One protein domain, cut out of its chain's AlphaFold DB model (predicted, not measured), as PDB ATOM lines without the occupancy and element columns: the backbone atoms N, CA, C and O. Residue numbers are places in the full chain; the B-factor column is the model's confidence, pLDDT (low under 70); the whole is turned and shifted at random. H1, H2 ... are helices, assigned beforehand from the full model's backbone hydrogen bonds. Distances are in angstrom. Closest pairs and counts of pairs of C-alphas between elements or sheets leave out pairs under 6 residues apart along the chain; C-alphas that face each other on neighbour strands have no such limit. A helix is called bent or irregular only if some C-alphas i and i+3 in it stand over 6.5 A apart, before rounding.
ATOM      1  N   GLU A 310     149.984 196.980 247.178       81.25
ATOM      2  CA  GLU A 310     148.763 197.093 247.971       81.25
ATOM      3  C   GLU A 310     148.853 198.204 249.020       81.25
ATOM      4  O   GLU A 310     147.959 199.040 249.098       81.25
ATOM      5  N   ALA A 311     149.970 198.304 249.747       83.19
ATOM      6  CA  ALA A 311     150.173 199.357 250.744       83.19
ATOM      7  C   ALA A 311     150.091 200.775 250.148       83.19
ATOM      8  O   ALA A 311     149.485 201.669 250.740       83.19
ATOM      9  N   LEU A 312     150.661 200.992 248.956       85.31
ATOM     10  CA  LEU A 312     150.569 202.292 248.292       85.31
ATOM     11  C   LEU A 312     149.154 202.555 247.778       85.31
ATOM     12  O   LEU A 312     148.667 203.675 247.909       85.31
ATOM     13  N   ASP A 313     148.505 201.553 247.187       86.00
ATOM     14  CA  ASP A 313     147.141 201.695 246.677       86.00
ATOM     15  C   ASP A 313     146.141 201.957 247.808       86.00
ATOM     16  O   ASP A 313     145.282 202.828 247.667       86.00
ATOM     17  N   MET A 314     146.283 201.279 248.950       85.94
ATOM     18  CA  MET A 314     145.508 201.555 250.163       85.94
ATOM     19  C   MET A 314     145.736 202.988 250.637       85.94
ATOM     20  O   MET A 314     144.771 203.716 250.857       85.94
ATOM     21  N   ARG A 315     146.995 203.438 250.707       85.81
ATOM     22  CA  ARG A 315     147.311 204.814 251.104       85.81
ATOM     23  C   ARG A 315     146.743 205.847 250.130       85.81
ATOM     24  O   ARG A 315     146.222 206.863 250.569       85.81
ATOM     25  N   ALA A 316     146.802 205.599 248.822       89.44
ATOM     26  CA  ALA A 316     146.250 206.499 247.809       89.44
ATOM     27  C   ALA A 316     144.713 206.577 247.871       89.44
ATOM     28  O   ALA A 316     144.148 207.659 247.699       89.44
ATOM     29  N   LYS A 317     144.041 205.451 248.146       88.44
ATOM     30  CA  LYS A 317     142.589 205.385 248.373       88.44
ATOM     31  C   LYS A 317     142.186 206.132 249.640       88.44
ATOM     32  O   LYS A 317     141.326 207.003 249.561       88.44
ATOM     33  N   ALA A 318     142.860 205.856 250.758       84.50
ATOM     34  CA  ALA A 318     142.631 206.531 252.034       84.50
ATOM     35  C   ALA A 318     142.885 208.043 251.928       84.50
ATOM     36  O   ALA A 318     142.097 208.846 252.421       84.50
ATOM     37  N   PHE A 319     143.942 208.439 251.212       84.81
ATOM     38  CA  PHE A 319     144.216 209.836 250.889       84.81
ATOM     39  C   PHE A 319     143.053 210.474 250.121       84.81
ATOM     40  O   PHE A 319     142.584 211.538 250.512       84.81
ATOM     41  N   ASN A 320     142.564 209.826 249.059       85.50
ATOM     42  CA  ASN A 320     141.466 210.346 248.245       85.50
ATOM     43  C   ASN A 320     140.153 210.450 249.032       85.50
ATOM     44  O   ASN A 320     139.435 211.436 248.911       85.50
ATOM     45  N   GLU A 321     139.838 209.442 249.841       84.38
ATOM     46  CA  GLU A 321     138.659 209.439 250.705       84.38
ATOM     47  C   GLU A 321     138.728 210.564 251.743       84.38
ATOM     48  O   GLU A 321     137.791 211.354 251.864       84.38
ATOM     49  N   ALA A 322     139.864 210.701 252.434       79.12
ATOM     50  CA  ALA A 322     140.080 211.777 253.392       79.12
ATOM     51  C   ALA A 322     139.985 213.154 252.720       79.12
ATOM     52  O   ALA A 322     139.287 214.032 253.226       79.12
ATOM     53  N   TYR A 323     140.614 213.317 251.557       78.69
ATOM     54  CA  TYR A 323     140.562 214.538 250.762       78.69
ATOM     55  C   TYR A 323     139.120 214.902 250.381       78.69
ATOM     56  O   TYR A 323     138.675 216.015 250.656       78.69
ATOM     57  N   ASN A 324     138.356 213.947 249.840       79.62
ATOM     58  CA  ASN A 324     136.950 214.152 249.494       79.62
ATOM     59  C   ASN A 324     136.127 214.542 250.729       79.62
ATOM     60  O   ASN A 324     135.382 215.519 250.672       79.62
ATOM     61  N   SER A 325     136.317 213.841 251.854       75.50
ATOM     62  CA  SER A 325     135.593 214.111 253.104       75.50
ATOM     63  C   SER A 325     135.829 215.528 253.636       75.50
ATOM     64  O   SER A 325     134.912 216.157 254.157       75.50
ATOM     65  N   LEU A 326     137.051 216.043 253.475       70.12
ATOM     66  CA  LEU A 326     137.471 217.340 253.996       70.12
ATOM     67  C   LEU A 326     137.217 218.490 253.012       70.12
ATOM     68  O   LEU A 326     137.120 219.637 253.431       70.12
ATOM     69  N   SER A 327     137.087 218.213 251.713       65.56
ATOM     70  CA  SER A 327     136.898 219.242 250.677       65.56
ATOM     71  C   SER A 327     135.562 219.995 250.766       65.56
ATOM     72  O   SER A 327     135.396 221.027 250.125       65.56
ATOM     73  N   GLY A 328     134.589 219.495 251.539       57.00
ATOM     74  CA  GLY A 328     133.318 220.178 251.812       57.00
ATOM     75  C   GLY A 328     132.356 220.325 250.617       57.00
ATOM     76  O   GLY A 328     131.219 220.761 250.815       57.00
ATOM     77  N   MET A 329     132.750 219.925 249.404       43.84
ATOM     78  CA  MET A 329     132.043 220.152 248.128       43.84
ATOM     79  C   MET A 329     131.038 219.047 247.722       43.84
ATOM     80  O   MET A 329     130.713 218.902 246.547       43.84
ATOM     81  N   GLY A 330     130.490 218.293 248.681       48.84
ATOM     82  CA  GLY A 330     129.592 217.155 248.415       48.84
ATOM     83  C   GLY A 330     130.347 215.831 248.260       48.84
ATOM     84  O   GLY A 330     131.546 215.778 248.528       48.84
ATOM     85  N   GLU A 331     129.654 214.749 247.876       45.75
ATOM     86  CA  GLU A 331     130.292 213.460 247.569       45.75
ATOM     87  C   GLU A 331     131.232 213.646 246.366       45.75
ATOM     88  O   GLU A 331     130.822 213.576 245.209       45.75
ATOM     89  N   GLY A 332     132.506 213.956 246.628       57.44
ATOM     90  CA  GLY A 332     133.543 213.883 245.608       57.44
ATOM     91  C   GLY A 332     133.538 212.492 244.972       57.44
ATOM     92  O   GLY A 332     133.175 211.517 245.629       57.44
ATOM     93  N   ALA A 333     133.953 212.399 243.705       62.72
ATOM     94  CA  ALA A 333     133.980 211.133 242.977       62.72
ATOM     95  C   ALA A 333     134.646 210.037 243.828       62.72
ATOM     96  O   ALA A 333     135.781 210.200 244.299       62.72
ATOM     97  N   SER A 334     133.927 208.935 244.034       79.88
ATOM     98  CA  SER A 334     134.464 207.744 244.680       79.88
ATOM     99  C   SER A 334     135.690 207.259 243.905       79.88
ATOM    100  O   SER A 334     135.861 207.572 242.724       79.88
ATOM    101  N   TRP A 335     136.568 206.478 244.537       86.06
ATOM    102  CA  TRP A 335     137.798 206.002 243.887       86.06
ATOM    103  C   TRP A 335     137.552 205.397 242.492       86.06
ATOM    104  O   TRP A 335     138.332 205.605 241.563       86.06
ATOM    105  N   ASN A 336     136.433 204.692 242.330       85.06
ATOM    106  CA  ASN A 336     136.041 204.024 241.092       85.06
ATOM    107  C   ASN A 336     135.425 204.959 240.035       85.06
ATOM    108  O   ASN A 336     135.186 204.538 238.911       85.06
ATOM    109  N   GLU A 337     135.203 206.225 240.348       84.31
ATOM    110  CA  GLU A 337     134.715 207.238 239.403       84.31
ATOM    111  C   GLU A 337     135.843 208.168 238.927       84.31
ATOM    112  O   GLU A 337     135.643 209.023 238.064       84.31
ATOM    113  N   LEU A 338     137.051 208.013 239.476       87.31
ATOM    114  CA  LEU A 338     138.220 208.793 239.085       87.31
ATOM    115  C   LEU A 338     138.792 208.333 237.742       87.31
ATOM    116  O   LEU A 338     138.933 207.135 237.491       87.31
ATOM    117  N   SER A 339     139.235 209.300 236.931       87.75
ATOM    118  CA  SER A 339     140.039 209.020 235.739       87.75
ATOM    119  C   SER A 339     141.400 208.422 236.107       87.75
ATOM    120  O   SER A 339     141.902 208.595 237.226       87.75
ATOM    121  N   PHE A 340     142.043 207.774 235.131       87.81
ATOM    122  CA  PHE A 340     143.411 207.267 235.261       87.81
ATOM    123  C   PHE A 340     144.380 208.345 235.782       87.81
ATOM    124  O   PHE A 340     145.137 208.100 236.725       87.81
ATOM    125  N   VAL A 341     144.307 209.560 235.222       88.06
ATOM    126  CA  VAL A 341     145.162 210.697 235.599       88.06
ATOM    127  C   VAL A 341     144.964 211.067 237.069       88.06
ATOM    128  O   VAL A 341     145.945 211.224 237.800       88.06
ATOM    129  N   LYS A 342     143.712 211.143 237.540       88.81
ATOM    130  CA  LYS A 342     143.407 211.460 238.944       88.81
ATOM    131  C   LYS A 342     143.890 210.370 239.900       88.81
ATOM    132  O   LYS A 342     144.571 210.690 240.870       88.81
ATOM    133  N   LYS A 343     143.632 209.089 239.603       89.88
ATOM    134  CA  LYS A 343     144.139 207.969 240.420       89.88
ATOM    135  C   LYS A 343     145.670 207.981 240.500       89.88
ATOM    136  O   LYS A 343     146.242 207.752 241.565       89.88
ATOM    137  N   ASN A 344     146.351 208.246 239.382       89.50
ATOM    138  CA  ASN A 344     147.810 208.346 239.359       89.50
ATOM    139  C   ASN A 344     148.314 209.555 240.167       89.50
ATOM    140  O   ASN A 344     149.281 209.413 240.911       89.50
ATOM    141  N   SER A 345     147.631 210.703 240.106       90.50
ATOM    142  CA  SER A 345     147.944 211.873 240.939       90.50
ATOM    143  C   SER A 345     147.871 211.549 242.438       90.50
ATOM    144  O   SER A 345     148.802 211.880 243.171       90.50
ATOM    145  N   SER A 346     146.831 210.843 242.897       91.56
ATOM    146  CA  SER A 346     146.709 210.433 244.308       91.56
ATOM    147  C   SER A 346     147.843 209.497 244.735       91.56
ATOM    148  O   SER A 346     148.414 209.662 245.812       91.56
ATOM    149  N   ARG A 347     148.243 208.555 243.869       91.00
ATOM    150  CA  ARG A 347     149.405 207.683 244.122       91.00
ATOM    151  C   ARG A 347     150.707 208.471 244.232       91.00
ATOM    152  O   ARG A 347     151.509 208.171 245.107       91.00
ATOM    153  N   LEU A 348     150.916 209.459 243.365       92.31
ATOM    154  CA  LEU A 348     152.119 210.298 243.370       92.31
ATOM    155  C   LEU A 348     152.188 211.229 244.589       92.31
ATOM    156  O   LEU A 348     153.274 211.473 245.113       92.31
ATOM    157  N   SER A 349     151.045 211.709 245.085       92.25
ATOM    158  CA  SER A 349     151.013 212.449 246.354       92.25
ATOM    159  C   SER A 349     151.323 211.527 247.541       92.25
ATOM    160  O   SER A 349     152.125 211.879 248.410       92.25
ATOM    161  N   ALA A 350     150.781 210.300 247.533       91.12
ATOM    162  CA  ALA A 350     151.058 209.285 248.548       91.12
ATOM    163  C   ALA A 350     152.531 208.831 248.570       91.12
ATOM    164  O   ALA A 350     153.073 208.608 249.654       91.12
ATOM    165  N   THR A 351     153.214 208.722 247.419       90.31
ATOM    166  CA  THR A 351     154.663 208.431 247.397       90.31
ATOM    167  C   THR A 351     155.483 209.593 247.951       90.31
ATOM    168  O   THR A 351     156.442 209.366 248.685       90.31
ATOM    169  N   HIS A 352     155.071 210.834 247.683       94.19
ATOM    170  CA  HIS A 352     155.755 212.036 248.162       94.19
ATOM    171  C   HIS A 352     155.543 212.320 249.666       94.19
ATOM    172  O   HIS A 352     156.115 213.262 250.216       94.19
ATOM    173  N   ALA A 353     154.742 211.509 250.367       91.56
ATOM    174  CA  ALA A 353     154.503 211.638 251.806       91.56
ATOM    175  C   ALA A 353     155.800 211.621 252.627       91.56
ATOM    176  O   ALA A 353     155.972 212.444 253.525       91.56
ATOM    177  N   ILE A 354     156.747 210.756 252.250       91.81
ATOM    178  CA  ILE A 354     158.038 210.616 252.935       91.81
ATOM    179  C   ILE A 354     158.830 211.928 252.962       91.81
ATOM    180  O   ILE A 354     159.484 212.236 253.954       91.81
ATOM    181  N   VAL A 355     158.740 212.738 251.903       95.25
ATOM    182  CA  VAL A 355     159.409 214.042 251.833       95.25
ATOM    183  C   VAL A 355     158.776 215.010 252.829       95.25
ATOM    184  O   VAL A 355     159.492 215.653 253.597       95.25
ATOM    185  N   LYS A 356     157.440 215.078 252.871       94.56
ATOM    186  CA  LYS A 356     156.708 215.964 253.791       94.56
ATOM    187  C   LYS A 356     156.931 215.575 255.255       94.56
ATOM    188  O   LYS A 356     157.206 216.442 256.081       94.56
ATOM    189  N   GLU A 357     156.900 214.280 255.566       93.25
ATOM    190  CA  GLU A 357     157.274 213.750 256.884       93.25
ATOM    191  C   GLU A 357     158.708 214.139 257.257       93.25
ATOM    192  O   GLU A 357     158.972 214.580 258.376       93.25
ATOM    193  N   ALA A 358     159.642 214.034 256.311       94.56
ATOM    194  CA  ALA A 358     161.037 214.372 256.546       94.56
ATOM    195  C   ALA A 358     161.269 215.882 256.750       94.56
ATOM    196  O   ALA A 358     162.232 216.249 257.424       94.56
ATOM    197  N   PHE A 359     160.415 216.759 256.213       95.19
ATOM    198  CA  PHE A 359     160.406 218.180 256.575       95.19
ATOM    199  C   PHE A 359     159.944 218.383 258.013       95.19
ATOM    200  O   PHE A 359     160.664 219.007 258.788       95.19
ATOM    201  N   LEU A 360     158.789 217.822 258.384       92.44
ATOM    202  CA  LEU A 360     158.255 217.969 259.740       92.44
ATOM    203  C   LEU A 360     159.241 217.462 260.794       92.44
ATOM    204  O   LEU A 360     159.534 218.182 261.742       92.44
ATOM    205  N   ARG A 361     159.821 216.275 260.588       92.38
ATOM    206  CA  ARG A 361     160.818 215.688 261.499       92.38
ATOM    207  C   ARG A 361     162.068 216.543 261.673       92.38
ATOM    208  O   ARG A 361     162.673 216.522 262.735       92.38
ATOM    209  N   ARG A 362     162.498 217.257 260.629       93.38
ATOM    210  CA  ARG A 362     163.691 218.115 260.703       93.38
ATOM    211  C   ARG A 362     163.393 219.469 261.322       93.38
ATOM    212  O   ARG A 362     164.204 219.952 262.100       93.38
ATOM    213  N   ILE A 363     162.252 220.061 260.977       91.75
ATOM    214  CA  ILE A 363     161.825 221.355 261.519       91.75
ATOM    215  C   ILE A 363     161.492 221.226 263.007       91.75
ATOM    216  O   ILE A 363     161.885 222.086 263.785       91.75
ATOM    217  N   PHE A 364     160.816 220.143 263.393       90.44
ATOM    218  CA  PHE A 364     160.412 219.841 264.766       90.44
ATOM    219  C   PHE A 364     161.273 218.729 265.376       90.44
ATOM    220  O   PHE A 364     160.759 217.803 265.999       90.44
ATOM    221  N   SER A 365     162.590 218.784 265.157       90.06
ATOM    222  CA  SER A 365     163.537 217.739 265.586       90.06
ATOM    223  C   SER A 365     163.584 217.500 267.101       90.06
ATOM    224  O   SER A 365     164.045 216.458 267.555       90.06
ATOM    225  N   GLU A 366     163.122 218.475 267.877       88.19
ATOM    226  CA  GLU A 366     162.994 218.439 269.330       88.19
ATOM    227  C   GLU A 366     161.712 217.747 269.816       88.19
ATOM    228  O   GLU A 366     161.609 217.422 270.998       88.19
ATOM    229  N   LYS A 367     160.737 217.525 268.925       89.31
ATOM    230  CA  LYS A 367     159.458 216.879 269.232       89.31
ATOM    231  C   LYS A 367     159.507 215.394 268.901       89.31
ATOM    232  O   LYS A 367     160.089 214.963 267.909       89.31
ATOM    233  N   SER A 368     158.820 214.598 269.707       91.94
ATOM    234  CA  SER A 368     158.519 213.208 269.382       91.94
ATOM    235  C   SER A 368     157.528 213.103 268.215       91.94
ATOM    236  O   SER A 368     156.734 214.008 267.952       91.94
ATOM    237  N   GLU A 369     157.498 211.947 267.548       89.69
ATOM    238  CA  GLU A 369     156.515 211.656 266.492       89.69
ATOM    239  C   GLU A 369     155.064 211.869 266.957       89.69
ATOM    240  O   GLU A 369     154.228 212.352 266.194       89.69
ATOM    241  N   ALA A 370     154.756 211.532 268.213       90.75
ATOM    242  CA  ALA A 370     153.421 211.702 268.780       90.75
ATOM    243  C   ALA A 370     153.042 213.186 268.916       90.75
ATOM    244  O   ALA A 370     151.903 213.557 268.624       90.75
ATOM    245  N   GLU A 371     153.993 214.038 269.303       90.75
ATOM    246  CA  GLU A 371     153.798 215.487 269.405       90.75
ATOM    247  C   GLU A 371     153.647 216.141 268.030       90.75
ATOM    248  O   GLU A 371     152.768 216.982 267.855       90.75
ATOM    249  N   ILE A 372     154.439 215.723 267.034       89.88
ATOM    250  CA  ILE A 372     154.291 216.198 265.648       89.88
ATOM    251  C   ILE A 372     152.898 215.840 265.115       89.88
ATOM    252  O   ILE A 372     152.207 216.689 264.552       89.88
ATOM    253  N   ARG A 373     152.431 214.605 265.345       89.44
ATOM    254  CA  ARG A 373     151.076 214.184 264.949       89.44
ATOM    255  C   ARG A 373     149.987 214.963 265.680       89.44
ATOM    256  O   ARG A 373     148.990 215.329 265.061       89.44
ATOM    257  N   ALA A 374     150.160 215.224 266.975       90.44
ATOM    258  CA  ALA A 374     149.219 216.031 267.748       90.44
ATOM    259  C   ALA A 374     149.110 217.457 267.190       90.44
ATOM    260  O   ALA A 374     147.993 217.925 266.977       90.44
ATOM    261  N   LEU A 375     150.242 218.082 266.851       90.19
ATOM    262  CA  LEU A 375     150.283 219.395 266.207       90.19
ATOM    263  C   LEU A 375     149.539 219.391 264.864       90.19
ATOM    264  O   LEU A 375     148.705 220.258 264.615       90.19
ATOM    265  N   CYS A 376     149.783 218.394 264.008       90.69
ATOM    266  CA  CYS A 376     149.074 218.276 262.731       90.69
ATOM    267  C   CYS A 376     147.554 218.127 262.922       90.69
ATOM    268  O   CYS A 376     146.788 218.715 262.161       90.69
ATOM    269  N   ARG A 377     147.101 217.378 263.939       90.31
ATOM    270  CA  ARG A 377     145.669 217.229 264.255       90.31
ATOM    271  C   ARG A 377     145.042 218.522 264.765       90.31
ATOM    272  O   ARG A 377     143.928 218.845 264.363       90.31
ATOM    273  N   GLU A 378     145.743 219.251 265.627       91.81
ATOM    274  CA  GLU A 378     145.303 220.561 266.113       91.81
ATOM    275  C   GLU A 378     145.121 221.532 264.942       91.81
ATOM    276  O   GLU A 378     144.043 222.103 264.773       91.81
ATOM    277  N   LYS A 379     146.123 221.626 264.058       93.31
ATOM    278  CA  LYS A 379     146.062 222.492 262.875       93.31
ATOM    279  C   LYS A 379     145.019 222.067 261.854       93.31
ATOM    280  O   LYS A 379     144.379 222.934 261.267       93.31
ATOM    281  N   LEU A 380     144.776 220.767 261.697       92.00
ATOM    282  CA  LEU A 380     143.645 220.289 260.907       92.00
ATOM    283  C   LEU A 380     142.311 220.733 261.527       92.00
ATOM    284  O   LEU A 380     141.432 221.168 260.797       92.00
ATOM    285  N   SER A 381     142.152 220.675 262.854       91.31
ATOM    286  CA  SER A 381     140.917 221.115 263.519       91.31
ATOM    287  C   SER A 381     140.676 222.620 263.375       91.31
ATOM    288  O   SER A 381     139.546 223.031 263.109       91.31
ATOM    289  N   GLU A 382     141.721 223.441 263.522       93.12
ATOM    290  CA  GLU A 382     141.659 224.881 263.234       93.12
ATOM    291  C   GLU A 382     141.231 225.132 261.782       93.12
ATOM    292  O   GLU A 382     140.320 225.923 261.527       93.12
ATOM    293  N   PHE A 383     141.841 224.410 260.839       92.25
ATOM    294  CA  PHE A 383     141.540 224.535 259.422       92.25
ATOM    295  C   PHE A 383     140.111 224.083 259.074       92.25
ATOM    296  O   PHE A 383     139.414 224.771 258.336       92.25
ATOM    297  N   SER A 384     139.615 222.985 259.650       89.38
ATOM    298  CA  SER A 384     138.238 222.529 259.418       89.38
ATOM    299  C   SER A 384     137.196 223.551 259.877       89.38
ATOM    300  O   SER A 384     136.220 223.770 259.168       89.38
ATOM    301  N   LYS A 385     137.420 224.240 261.005       90.38
ATOM    302  CA  LYS A 385     136.548 225.347 261.447       90.38
ATOM    303  C   LYS A 385     136.580 226.517 260.470       90.38
ATOM    304  O   LYS A 385     135.563 227.150 260.218       90.38
ATOM    305  N   LEU A 386     137.751 226.808 259.907       90.69
ATOM    306  CA  LEU A 386     137.881 227.825 258.871       90.69
ATOM    307  C   LEU A 386     137.059 227.458 257.619       90.69
ATOM    308  O   LEU A 386     136.397 228.329 257.058       90.69
ATOM    309  N   GLN A 387     137.049 226.185 257.216       87.38
ATOM    310  CA  GLN A 387     136.277 225.711 256.061       87.38
ATOM    311  C   GLN A 387     134.754 225.838 256.229       87.38
ATOM    312  O   GLN A 387     134.051 225.932 255.225       87.38
ATOM    313  N   GLU A 388     134.220 225.904 257.454       86.56
ATOM    314  CA  GLU A 388     132.783 226.144 257.681       86.56
ATOM    315  C   GLU A 388     132.330 227.479 257.062       86.56
ATOM    316  O   GLU A 388     131.236 227.574 256.507       86.56
ATOM    317  N   VAL A 389     133.217 228.482 257.050       86.25
ATOM    318  CA  VAL A 389     132.960 229.808 256.463       86.25
ATOM    319  C   VAL A 389     132.937 229.763 254.931       86.25
ATOM    320  O   VAL A 389     132.312 230.616 254.308       86.25
ATOM    321  N   GLN A 390     133.567 228.765 254.299       85.00
ATOM    322  CA  GLN A 390     133.758 228.705 252.844       85.00
ATOM    323  C   GLN A 390     132.439 228.739 252.064       85.00
ATOM    324  O   GLN A 390     132.359 229.393 251.027       85.00
ATOM    325  N   LYS A 391     131.398 228.053 252.558       81.12
ATOM    326  CA  LYS A 391     130.082 228.012 251.896       81.12
ATOM    327  C   LYS A 391     129.277 229.291 252.100       81.12
ATOM    328  O   LYS A 391     128.511 229.667 251.219       81.12
ATOM    329  N   GLU A 392     129.425 229.923 253.258       86.75
ATOM    330  CA  GLU A 392     128.645 231.102 253.644       86.75
ATOM    331  C   GLU A 392     129.248 232.393 253.086       86.75
ATOM    332  O   GLU A 392     128.522 233.282 252.649       86.75
ATOM    333  N   ASN A 393     130.579 232.497 253.092       91.69
ATOM    334  CA  ASN A 393     131.310 233.670 252.641       91.69
ATOM    335  C   ASN A 393     132.690 233.283 252.060       91.69
ATOM    336  O   ASN A 393     133.693 233.292 252.781       91.69
ATOM    337  N   PRO A 394     132.759 232.967 250.751       90.69
ATOM    338  CA  PRO A 394     134.002 232.587 250.080       90.69
ATOM    339  C   PRO A 394     135.113 233.645 250.155       90.69
ATOM    340  O   PRO A 394     136.283 233.289 250.276       90.69
ATOM    341  N   GLU A 395     134.769 234.937 250.116       92.88
ATOM    342  CA  GLU A 395     135.748 236.035 250.189       92.88
ATOM    343  C   GLU A 395     136.387 236.128 251.581       92.88
ATOM    344  O   GLU A 395     137.604 236.264 251.716       92.88
ATOM    345  N   GLU A 396     135.577 235.998 252.636       94.56
ATOM    346  CA  GLU A 396     136.086 235.960 254.008       94.56
ATOM    347  C   GLU A 396     136.906 234.691 254.263       94.56
ATOM    348  O   GLU A 396     137.947 234.757 254.920       94.56
ATOM    349  N   PHE A 397     136.485 233.546 253.713       94.50
ATOM    350  CA  PHE A 397     137.281 232.320 253.756       94.50
ATOM    351  C   PHE A 397     138.646 232.519 253.096       94.50
ATOM    352  O   PHE A 397     139.657 232.214 253.722       94.50
ATOM    353  N   HIS A 398     138.693 233.086 251.886       95.19
ATOM    354  CA  HIS A 398     139.941 233.381 251.175       95.19
ATOM    355  C   HIS A 398     140.875 234.249 252.030       95.19
ATOM    356  O   HIS A 398     142.021 233.871 252.282       95.19
ATOM    357  N   LYS A 399     140.378 235.359 252.583       96.12
ATOM    358  CA  LYS A 399     141.182 236.243 253.440       96.12
ATOM    359  C   LYS A 399     141.722 235.530 254.687       96.12
ATOM    360  O   LYS A 399     142.891 235.693 255.055       96.12
ATOM    361  N   ARG A 400     140.877 234.742 255.354       96.50
ATOM    362  CA  ARG A 400     141.266 233.995 256.558       96.50
ATOM    363  C   ARG A 400     142.202 232.832 256.248       96.50
ATOM    364  O   ARG A 400     143.075 232.548 257.057       96.50
ATOM    365  N   PHE A 401     142.070 232.201 255.085       96.06
ATOM    366  CA  PHE A 401     142.995 231.182 254.603       96.06
ATOM    367  C   PHE A 401     144.399 231.747 254.405       96.06
ATOM    368  O   PHE A 401     145.362 231.179 254.918       96.06
ATOM    369  N   CYS A 402     144.520 232.899 253.739       96.25
ATOM    370  CA  CYS A 402     145.808 233.576 253.591       96.25
ATOM    371  C   CYS A 402     146.423 233.904 254.961       96.25
ATOM    372  O   CYS A 402     147.579 233.566 255.209       96.25
ATOM    373  N   SER A 403     145.623 234.454 255.883       96.31
ATOM    374  CA  SER A 403     146.066 234.735 257.261       96.31
ATOM    375  C   SER A 403     146.519 233.460 257.993       96.31
ATOM    376  O   SER A 403     147.559 233.450 258.648       96.31
ATOM    377  N   PHE A 404     145.790 232.351 257.832       96.38
ATOM    378  CA  PHE A 404     146.137 231.061 258.428       96.38
ATOM    379  C   PHE A 404     147.494 230.544 257.929       96.38
ATOM    380  O   PHE A 404     148.298 230.070 258.732       96.38
ATOM    381  N   LEU A 405     147.789 230.653 256.629       95.88
ATOM    382  CA  LEU A 405     149.096 230.269 256.084       95.88
ATOM    383  C   LEU A 405     150.227 231.174 256.604       95.88
ATOM    384  O   LEU A 405     151.278 230.673 257.001       95.88
ATOM    385  N   GLU A 406     150.006 232.490 256.683       93.25
ATOM    386  CA  GLU A 406     150.981 233.453 257.228       93.25
ATOM    387  C   GLU A 406     151.321 233.200 258.711       93.25
ATOM    388  O   GLU A 406     152.447 233.438 259.175       93.25
ATOM    389  N   GLU A 407     150.347 232.712 259.477       93.69
ATOM    390  CA  GLU A 407     150.520 232.307 260.871       93.69
ATOM    391  C   GLU A 407     151.206 230.940 261.008       93.69
ATOM    392  O   GLU A 407     151.894 230.702 262.003       93.69
ATOM    393  N   ASN A 408     151.097 230.079 259.989       94.56
ATOM    394  CA  ASN A 408     151.601 228.706 259.979       94.56
ATOM    395  C   ASN A 408     152.624 228.473 258.842       94.56
ATOM    396  O   ASN A 408     152.355 227.718 257.905       94.56
ATOM    397  N   PRO A 409     153.847 229.033 258.935       94.00
ATOM    398  CA  PRO A 409     154.820 229.059 257.834       94.00
ATOM    399  C   PRO A 409     155.292 227.679 257.345       94.00
ATOM    400  O   PRO A 409     155.711 227.540 256.198       94.00
ATOM    401  N   VAL A 410     155.240 226.649 258.197       94.69
ATOM    402  CA  VAL A 410     155.547 225.263 257.796       94.69
ATOM    403  C   VAL A 410     154.436 224.694 256.915       94.69
ATOM    404  O   VAL A 410     154.725 224.038 255.919       94.69
ATOM    405  N   LEU A 411     153.173 224.962 257.255       96.00
ATOM    406  CA  LEU A 411     152.022 224.525 256.464       96.00
ATOM    407  C   LEU A 411     151.930 225.298 255.149       96.00
ATOM    408  O   LEU A 411     151.653 224.695 254.119       96.00
ATOM    409  N   ASP A 412     152.249 226.592 255.168       97.56
ATOM    410  CA  ASP A 412     152.417 227.400 253.959       97.56
ATOM    411  C   ASP A 412     153.487 226.806 253.032       97.56
ATOM    412  O   ASP A 412     153.209 226.514 251.869       97.56
ATOM    413  N   PHE A 413     154.681 226.509 253.556       98.00
ATOM    414  CA  PHE A 413     155.729 225.845 252.778       98.00
ATOM    415  C   PHE A 413     155.272 224.498 252.195       98.00
ATOM    416  O   PHE A 413     155.480 224.244 251.009       98.00
ATOM    417  N   LEU A 414     154.650 223.633 253.004       97.56
ATOM    418  CA  LEU A 414     154.220 222.304 252.558       97.56
ATOM    419  C   LEU A 414     153.067 222.359 251.546       97.56
ATOM    420  O   LEU A 414     153.037 221.521 250.646       97.56
ATOM    421  N   SER A 415     152.164 223.337 251.658       97.25
ATOM    422  CA  SER A 415     151.086 223.572 250.690       97.25
ATOM    423  C   SER A 415     151.654 224.008 249.336       97.25
ATOM    424  O   SER A 415     151.413 223.362 248.316       97.25
ATOM    425  N   ARG A 416     152.555 225.004 249.340       98.12
ATOM    426  CA  ARG A 416     153.305 225.435 248.146       98.12
ATOM    427  C   ARG A 416     154.061 224.279 247.493       98.12
ATOM    428  O   ARG A 416     154.105 224.164 246.268       98.12
ATOM    429  N   LEU A 417     154.683 223.431 248.313       98.06
ATOM    430  CA  LEU A 417     155.440 222.277 247.843       98.06
ATOM    431  C   LEU A 417     154.527 221.227 247.201       98.06
ATOM    432  O   LEU A 417     154.903 220.660 246.175       98.06
ATOM    433  N   GLU A 418     153.345 220.972 247.769       96.94
ATOM    434  CA  GLU A 418     152.378 220.044 247.179       96.94
ATOM    435  C   GLU A 418     151.841 220.553 245.844       96.94
ATOM    436  O   GLU A 418     151.844 219.778 244.887       96.94
ATOM    437  N   HIS A 419     151.510 221.843 245.734       97.69
ATOM    438  CA  HIS A 419     151.084 222.442 244.466       97.69
ATOM    439  C   HIS A 419     152.176 222.344 243.396       97.69
ATOM    440  O   HIS A 419     151.927 221.928 242.261       97.69
ATOM    441  N   LYS A 420     153.436 222.636 243.756       97.62
ATOM    442  CA  LYS A 420     154.576 222.477 242.841       97.62
ATOM    443  C   LYS A 420     154.778 221.019 242.427       97.62
ATOM    444  O   LYS A 420     154.955 220.742 241.243       97.62
ATOM    445  N   ARG A 421     154.736 220.072 243.371       96.81
ATOM    446  CA  ARG A 421     154.838 218.631 243.080       96.81
ATOM    447  C   ARG A 421     153.696 218.186 242.167       96.81
ATOM    448  O   ARG A 421     153.916 217.419 241.228       96.81
ATOM    449  N   TRP A 422     152.488 218.690 242.405       96.50
ATOM    450  CA  TRP A 422     151.323 218.448 241.565       96.50
ATOM    451  C   TRP A 422     151.562 218.951 240.142       96.50
ATOM    452  O   TRP A 422     151.476 218.147 239.209       96.50
ATOM    453  N   CYS A 423     152.007 220.198 239.977       96.69
ATOM    454  CA  CYS A 423     152.388 220.741 238.674       96.69
ATOM    455  C   CYS A 423     153.459 219.876 237.993       96.69
ATOM    456  O   CYS A 423     153.267 219.440 236.858       96.69
ATOM    457  N   ASN A 424     154.533 219.528 238.707       96.38
ATOM    458  CA  ASN A 424     155.616 218.690 238.196       96.38
ATOM    459  C   ASN A 424     155.137 217.313 237.726       96.38
ATOM    460  O   ASN A 424     155.595 216.819 236.696       96.38
ATOM    461  N   SER A 425     154.188 216.697 238.437       94.12
ATOM    462  CA  SER A 425     153.614 215.419 238.009       94.12
ATOM    463  C   SER A 425     152.831 215.539 236.699       94.12
ATOM    464  O   SER A 425     152.942 214.670 235.835       94.12
ATOM    465  N   TYR A 426     152.095 216.634 236.505       93.44
ATOM    466  CA  TYR A 426     151.385 216.926 235.260       93.44
ATOM    467  C   TYR A 426     152.350 217.239 234.116       93.44
ATOM    468  O   TYR A 426     152.209 216.693 233.021       93.44
ATOM    469  N   TYR A 427     153.387 218.028 234.385       93.00
ATOM    470  CA  TYR A 427     154.474 218.295 233.451       93.00
ATOM    471  C   TYR A 427     155.182 217.011 232.994       93.00
ATOM    472  O   TYR A 427     155.403 216.818 231.799       93.00
ATOM    473  N   ALA A 428     155.444 216.075 233.911       90.44
ATOM    474  CA  ALA A 428     155.998 214.759 233.594       90.44
ATOM    475  C   ALA A 428     155.053 213.889 232.741       90.44
ATOM    476  O   ALA A 428     155.504 213.033 231.978       90.44
ATOM    477  N   MET A 429     153.741 214.118 232.830       86.56
ATOM    478  CA  MET A 429     152.727 213.511 231.956       86.56
ATOM    479  C   MET A 429     152.556 214.262 230.620       86.56
ATOM    480  O   MET A 429     151.762 213.842 229.779       86.56
ATOM    481  N   GLY A 430     153.313 215.340 230.395       87.06
ATOM    482  CA  GLY A 430     153.272 216.153 229.180       87.06
ATOM    483  C   GLY A 430     152.131 217.168 229.152       87.06
ATOM    484  O   GLY A 430     151.748 217.608 228.069       87.06
ATOM    485  N   PHE A 431     151.558 217.511 230.308       90.44
ATOM    486  CA  PHE A 431     150.604 218.609 230.393       90.44
ATOM    487  C   PHE A 431     151.298 219.963 230.327       90.44
ATOM    488  O   PHE A 431     152.443 220.119 230.744       90.44
ATOM    489  N   ARG A 432     150.562 220.952 229.824       91.25
ATOM    490  CA  ARG A 432     150.947 222.363 229.804       91.25
ATOM    491  C   ARG A 432     149.807 223.231 230.311       91.25
ATOM    492  O   ARG A 432     148.653 222.801 230.344       91.25
ATOM    493  N   TYR A 433     150.128 224.462 230.681       92.44
ATOM    494  CA  TYR A 433     149.100 225.445 230.985       92.44
ATOM    495  C   TYR A 433     148.122 225.600 229.809       92.44
ATOM    496  O   TYR A 433     148.518 225.607 228.642       92.44
ATOM    497  N   GLY A 434     146.840 225.733 230.125       91.38
ATOM    498  CA  GLY A 434     145.812 226.155 229.180       91.38
ATOM    499  C   GLY A 434     144.553 226.563 229.928       91.38
ATOM    500  O   GLY A 434     144.263 226.013 230.986       91.38
ATOM    501  N   GLU A 435     143.794 227.511 229.379       90.56
ATOM    502  CA  GLU A 435     142.642 228.133 230.055       90.56
ATOM    503  C   GLU A 435     141.561 227.138 230.495       90.56
ATOM    504  O   GLU A 435     140.804 227.398 231.429       90.56
ATOM    505  N   LYS A 436     141.486 225.984 229.824       92.00
ATOM    506  CA  LYS A 436     140.549 224.907 230.133       92.00
ATOM    507  C   LYS A 436     141.291 223.603 230.374       92.00
ATOM    508  O   LYS A 436     142.285 223.289 229.711       92.00
ATOM    509  N   LYS A 437     140.760 222.826 231.317       91.31
ATOM    510  CA  LYS A 437     141.223 221.465 231.562       91.31
ATOM    511  C   LYS A 437     140.799 220.571 230.397       91.31
ATOM    512  O   LYS A 437     139.613 220.485 230.096       91.31
ATOM    513  N   ASP A 438     141.763 219.877 229.804       88.69
ATOM    514  CA  ASP A 438     141.549 218.879 228.757       88.69
ATOM    515  C   ASP A 438     142.628 217.791 228.885       88.69
ATOM    516  O   ASP A 438     143.812 218.037 228.653       88.69
ATOM    517  N   GLU A 439     142.236 216.585 229.308       86.00
ATOM    518  CA  GLU A 439     143.173 215.469 229.512       86.00
ATOM    519  C   GLU A 439     143.698 214.906 228.176       86.00
ATOM    520  O   GLU A 439     144.845 214.461 228.118       86.00
ATOM    521  N   ASN A 440     142.930 215.026 227.086       82.81
ATOM    522  CA  ASN A 440     143.335 214.578 225.750       82.81
ATOM    523  C   ASN A 440     144.359 215.530 225.130       82.81
ATOM    524  O   ASN A 440     145.385 215.099 224.607       82.81
ATOM    525  N   ARG A 441     144.110 216.843 225.230       84.38
ATOM    526  CA  ARG A 441     145.045 217.886 224.767       84.38
ATOM    527  C   ARG A 441     146.178 218.154 225.752       84.38
ATOM    528  O   ARG A 441     147.086 218.929 225.432       84.38
ATOM    529  N   ARG A 442     146.123 217.522 226.929       88.38
ATOM    530  CA  ARG A 442     147.042 217.691 228.056       88.38
ATOM    531  C   ARG A 442     147.181 219.164 228.452       88.38
ATOM    532  O   ARG A 442     148.284 219.705 228.520       88.38
ATOM    533  N   THR A 443     146.057 219.836 228.686       92.19
ATOM    534  CA  THR A 443     146.029 221.207 229.211       92.19
ATOM    535  C   THR A 443     145.372 221.257 230.581       92.19
ATOM    536  O   THR A 443     144.420 220.521 230.852       92.19
ATOM    537  N   HIS A 444     145.878 222.116 231.466       93.44
ATOM    538  CA  HIS A 444     145.258 222.344 232.770       93.44
ATOM    539  C   HIS A 444     145.449 223.798 233.239       93.44
ATOM    540  O   HIS A 444     146.578 224.292 233.208       93.44
ATOM    541  N   PRO A 445     144.387 224.479 233.712       94.81
ATOM    542  CA  PRO A 445     144.445 225.903 234.054       94.81
ATOM    543  C   PRO A 445     145.211 226.196 235.347       94.81
ATOM    544  O   PRO A 445     145.740 227.285 235.512       94.81
ATOM    545  N   CYS A 446     145.314 225.216 236.246       95.19
ATOM    546  CA  CYS A 446     146.063 225.346 237.501       95.19
ATOM    547  C   CYS A 446     147.574 225.077 237.381       95.19
ATOM    548  O   CYS A 446     148.246 225.022 238.405       95.19
ATOM    549  N   LEU A 447     148.122 224.880 236.173       95.44
ATOM    550  CA  LEU A 447     149.575 224.742 235.978       95.44
ATOM    551  C   LEU A 447     150.249 226.112 236.024       95.44
ATOM    552  O   LEU A 447     150.676 226.652 235.005       95.44
ATOM    553  N   ILE A 448     150.271 226.676 237.228       94.31
ATOM    554  CA  ILE A 448     150.764 228.009 237.560       94.31
ATOM    555  C   ILE A 448     151.862 227.833 238.607       94.31
ATOM    556  O   ILE A 448     151.623 227.248 239.663       94.31
ATOM    557  N   GLU A 449     153.073 228.309 238.305       90.44
ATOM    558  CA  GLU A 449     154.234 228.182 239.200       90.44
ATOM    559  C   GLU A 449     154.307 229.296 240.256       90.44
ATOM    560  O   GLU A 449     154.938 229.109 241.299       90.44
ATOM    561  N   ASP A 450     153.677 230.447 240.006       95.12
ATOM    562  CA  ASP A 450     153.645 231.547 240.966       95.12
ATOM    563  C   ASP A 450     152.567 231.306 242.027       95.12
ATOM    564  O   ASP A 450     151.367 231.427 241.778       95.12
ATOM    565  N   TRP A 451     153.008 230.989 243.244       96.06
ATOM    566  CA  TRP A 451     152.104 230.806 244.372       96.06
ATOM    567  C   TRP A 451     151.289 232.061 244.690       96.06
ATOM    568  O   TRP A 451     150.140 231.936 245.095       96.06
ATOM    569  N   GLY A 452     151.843 233.261 244.487       96.69
ATOM    570  CA  GLY A 452     151.130 234.516 244.725       96.69
ATOM    571  C   GLY A 452     149.902 234.669 243.827       96.69
ATOM    572  O   GLY A 452     148.869 235.151 244.287       96.69
ATOM    573  N   GLU A 453     149.976 234.189 242.582       96.81
ATOM    574  CA  GLU A 453     148.811 234.112 241.696       96.81
ATOM    575  C   GLU A 453     147.802 233.071 242.200       96.81
ATOM    576  O   GLU A 453     146.603 233.351 242.253       96.81
ATOM    577  N   VAL A 454     148.288 231.896 242.616       97.06
ATOM    578  CA  VAL A 454     147.475 230.767 243.103       97.06
ATOM    579  C   VAL A 454     146.653 231.142 244.337       97.06
ATOM    580  O   VAL A 454     145.453 230.886 244.357       97.06
ATOM    581  N   ILE A 455     147.260 231.780 245.343       96.19
ATOM    582  CA  ILE A 455     146.542 232.241 246.544       96.19
ATOM    583  C   ILE A 455     145.891 233.617 246.371       96.19
ATOM    584  O   ILE A 455     145.291 234.117 247.317       96.19
ATOM    585  N   GLY A 456     146.028 234.247 245.206       96.00
ATOM    586  CA  GLY A 456     145.488 235.567 244.892       96.00
ATOM    587  C   GLY A 456     144.371 235.479 243.857       96.00
ATOM    588  O   GLY A 456     143.303 234.928 244.113       96.00
ATOM    589  N   GLU A 457     144.624 236.023 242.667       95.25
ATOM    590  CA  GLU A 457     143.639 236.121 241.580       95.25
ATOM    591  C   GLU A 457     143.119 234.762 241.091       95.25
ATOM    592  O   GLU A 457     142.020 234.676 240.540       95.25
ATOM    593  N   LYS A 458     143.897 233.690 241.273       95.88
ATOM    594  CA  LYS A 458     143.549 232.334 240.836       95.88
ATOM    595  C   LYS A 458     143.042 231.453 241.973       95.88
ATOM    596  O   LYS A 458     142.832 230.268 241.737       95.88
ATOM    597  N   PHE A 459     142.749 232.010 243.150       94.50
ATOM    598  CA  PHE A 459     142.274 231.248 244.311       94.50
ATOM    599  C   PHE A 459     141.066 230.363 243.982       94.50
ATOM    600  O   PHE A 459     141.118 229.149 244.146       94.50
ATOM    601  N   ALA A 460     140.010 230.949 243.409       91.19
ATOM    602  CA  ALA A 460     138.785 230.230 243.048       91.19
ATOM    603  C   ALA A 460     138.953 229.243 241.875       91.19
ATOM    604  O   ALA A 460     138.048 228.463 241.597       91.19
ATOM    605  N   LEU A 461     140.076 229.304 241.153       92.06
ATOM    606  CA  LEU A 461     140.399 228.397 240.051       92.06
ATOM    607  C   LEU A 461     141.262 227.228 240.539       92.06
ATOM    608  O   LEU A 461     141.025 226.081 240.163       92.06
ATOM    609  N   CYS A 462     142.283 227.533 241.338       91.81
ATOM    610  CA  CYS A 462     143.283 226.580 241.800       91.81
ATOM    611  C   CYS A 462     142.866 225.840 243.066       91.81
ATOM    612  O   CYS A 462     143.282 224.698 243.229       91.81
ATOM    613  N   HIS A 463     142.033 226.453 243.906       91.69
ATOM    614  CA  HIS A 463     141.620 225.912 245.197       91.69
ATOM    615  C   HIS A 463     142.814 225.473 246.073       91.69
ATOM    616  O   HIS A 463     142.906 224.298 246.431       91.69
ATOM    617  N   PRO A 464     143.748 226.380 246.429       94.19
ATOM    618  CA  PRO A 464     144.947 226.036 247.207       94.19
ATOM    619  C   PRO A 464     144.651 225.456 248.599       94.19
ATOM    620  O   PRO A 464     145.518 224.849 249.231       94.19
ATOM    621  N   GLU A 465     143.421 225.602 249.095       92.38
ATOM    622  CA  GLU A 465     142.931 224.879 250.265       92.38
ATOM    623  C   GLU A 465     143.086 223.354 250.129       92.38
ATOM    624  O   GLU A 465     143.317 222.655 251.117       92.38
ATOM    625  N   TYR A 466     143.024 222.829 248.907       89.94
ATOM    626  CA  TYR A 466     143.172 221.413 248.597       89.94
ATOM    627  C   TYR A 466     144.615 220.916 248.662       89.94
ATOM    628  O   TYR A 466     144.853 219.774 249.075       89.94
ATOM    629  N   ASP A 467     145.589 221.762 248.330       93.44
ATOM    630  CA  ASP A 467     147.004 221.445 248.525       93.44
ATOM    631  C   ASP A 467     147.311 221.299 250.019       93.44
ATOM    632  O   ASP A 467     147.956 220.334 250.441       93.44
ATOM    633  N   LEU A 468     146.752 222.182 250.853       93.38
ATOM    634  CA  LEU A 468     146.876 222.084 252.306       93.38
ATOM    635  C   LEU A 468     146.150 220.851 252.873       93.38
ATOM    636  O   LEU A 468     146.706 220.144 253.717       93.38
ATOM    637  N   LEU A 469     144.938 220.540 252.402       88.81
ATOM    638  CA  LEU A 469     144.244 219.306 252.794       88.81
ATOM    639  C   LEU A 469     145.069 218.065 252.470       88.81
ATOM    640  O   LEU A 469     145.168 217.157 253.295       88.81
ATOM    641  N   SER A 470     145.704 218.048 251.302       86.50
ATOM    642  CA  SER A 470     146.594 216.966 250.891       86.50
ATOM    643  C   SER A 470     147.756 216.790 251.872       86.50
ATOM    644  O   SER A 470     148.119 215.662 252.199       86.50
ATOM    645  N   VAL A 471     148.302 217.882 252.416       89.12
ATOM    646  CA  VAL A 471     149.307 217.823 253.489       89.12
ATOM    647  C   VAL A 471     148.729 217.145 254.736       89.12
ATOM    648  O   VAL A 471     149.351 216.223 255.255       89.12
ATOM    649  N   PHE A 472     147.533 217.521 255.195       88.81
ATOM    650  CA  PHE A 472     146.925 216.923 256.391       88.81
ATOM    651  C   PHE A 472     146.529 215.450 256.228       88.81
ATOM    652  O   PHE A 472     146.729 214.660 257.155       88.81
ATOM    653  N   CYS A 473     145.991 215.059 255.068       82.44
ATOM    654  CA  CYS A 473     145.571 213.684 254.786       82.44
ATOM    655  C   CYS A 473     146.714 212.677 254.954       82.44
ATOM    656  O   CYS A 473     146.480 211.549 255.380       82.44
ATOM    657  N   LEU A 474     147.948 213.094 254.668       69.81
ATOM    658  CA  LEU A 474     149.139 212.247 254.755       69.81
ATOM    659  C   LEU A 474     149.550 211.898 256.191       69.81
ATOM    660  O   LEU A 474     150.278 210.931 256.387       69.81
ATOM    661  N   PHE A 475     149.075 212.645 257.192       70.75
ATOM    662  CA  PHE A 475     149.422 212.428 258.602       70.75
ATOM    663  C   PHE A 475     148.321 211.743 259.412       70.75
ATOM    664  O   PHE A 475     148.467 211.584 260.630       70.75
TER     665      PHE A 475
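What this domain is: This is residues 310 to 475 of the 479 residues of an uncharacterized protein of Oribacterium sp. oral taxon 108 str. F0425 (UniProt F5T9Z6). What shape is this? Short H9 lies in the middle of crossed helices, with H1, H4 and H6 round it; H5 folds back along H4 as a hairpin, and the loop of residues 429 to 450 lies at one end. What makes it up? The 166 printed residues, class all helix, have nine named helices, H1 to H9 along the chain, and no named strand. The whole is compact, with a radius of gyration of the C-alphas of 15.8 A and spans of 47 by 41 by 30 A.

Where its parts are: Where is the longest helix? H4, residues 369 to 392, runs 36.3 A from C-alpha 369 at (156.515, 211.656, 266.492); it is irregular, but only just: C-alphas 388 and 391 are 6.7 A apart. Where are the others? H1 is residues 310 to 326, 24.0 A; H2 340 to 351; H3 353 to 363; H5 394 to 407; H6 409 to 428, 28.2 A; H7 451 to 454; H8 459 to 462; H9 465 to 473, ending at (145.571, 213.684, 254.786).

How they stand to each other: What touches H4? Its residues 386 to 390 touch H5 in a helical hairpin, closest C-alphas Gln 390 and Phe 397, 5.1 A. It only just touches H3, at Leu 360 and Ile 372, closest C-alphas 7.3 A apart, with 3 pairs within 8 A. What else touches H9? H6 does, about perpendicular at 80 degrees, with residues 411 to 419; the closest C-alphas, Ser 415 and Leu 468, are 4.7 A apart. H1 touches H2, closest C-alphas Ala 316 and Arg 347, 5.0 A. H7 and H8 are close but not clearly touching, closest C-alphas Val 454 and Cys 462, 6.1 A. Are the backbones helical? Every O i to N i+4 pair is within hydrogen-bond range in H1, H2, H3, H5, H6 and H9, and 16 of 20 in H4; H7 and H8 are too short for one.

The domain as a whole: How large is it? The farthest C-alphas, Glu 366 and Arg 441, are 48.0 A apart; the printed part has no cut. Which links are long? H1 to H2 and H6 to H7. Where is confidence low? Residues 327 to 333 and 474 have pLDDT under 70.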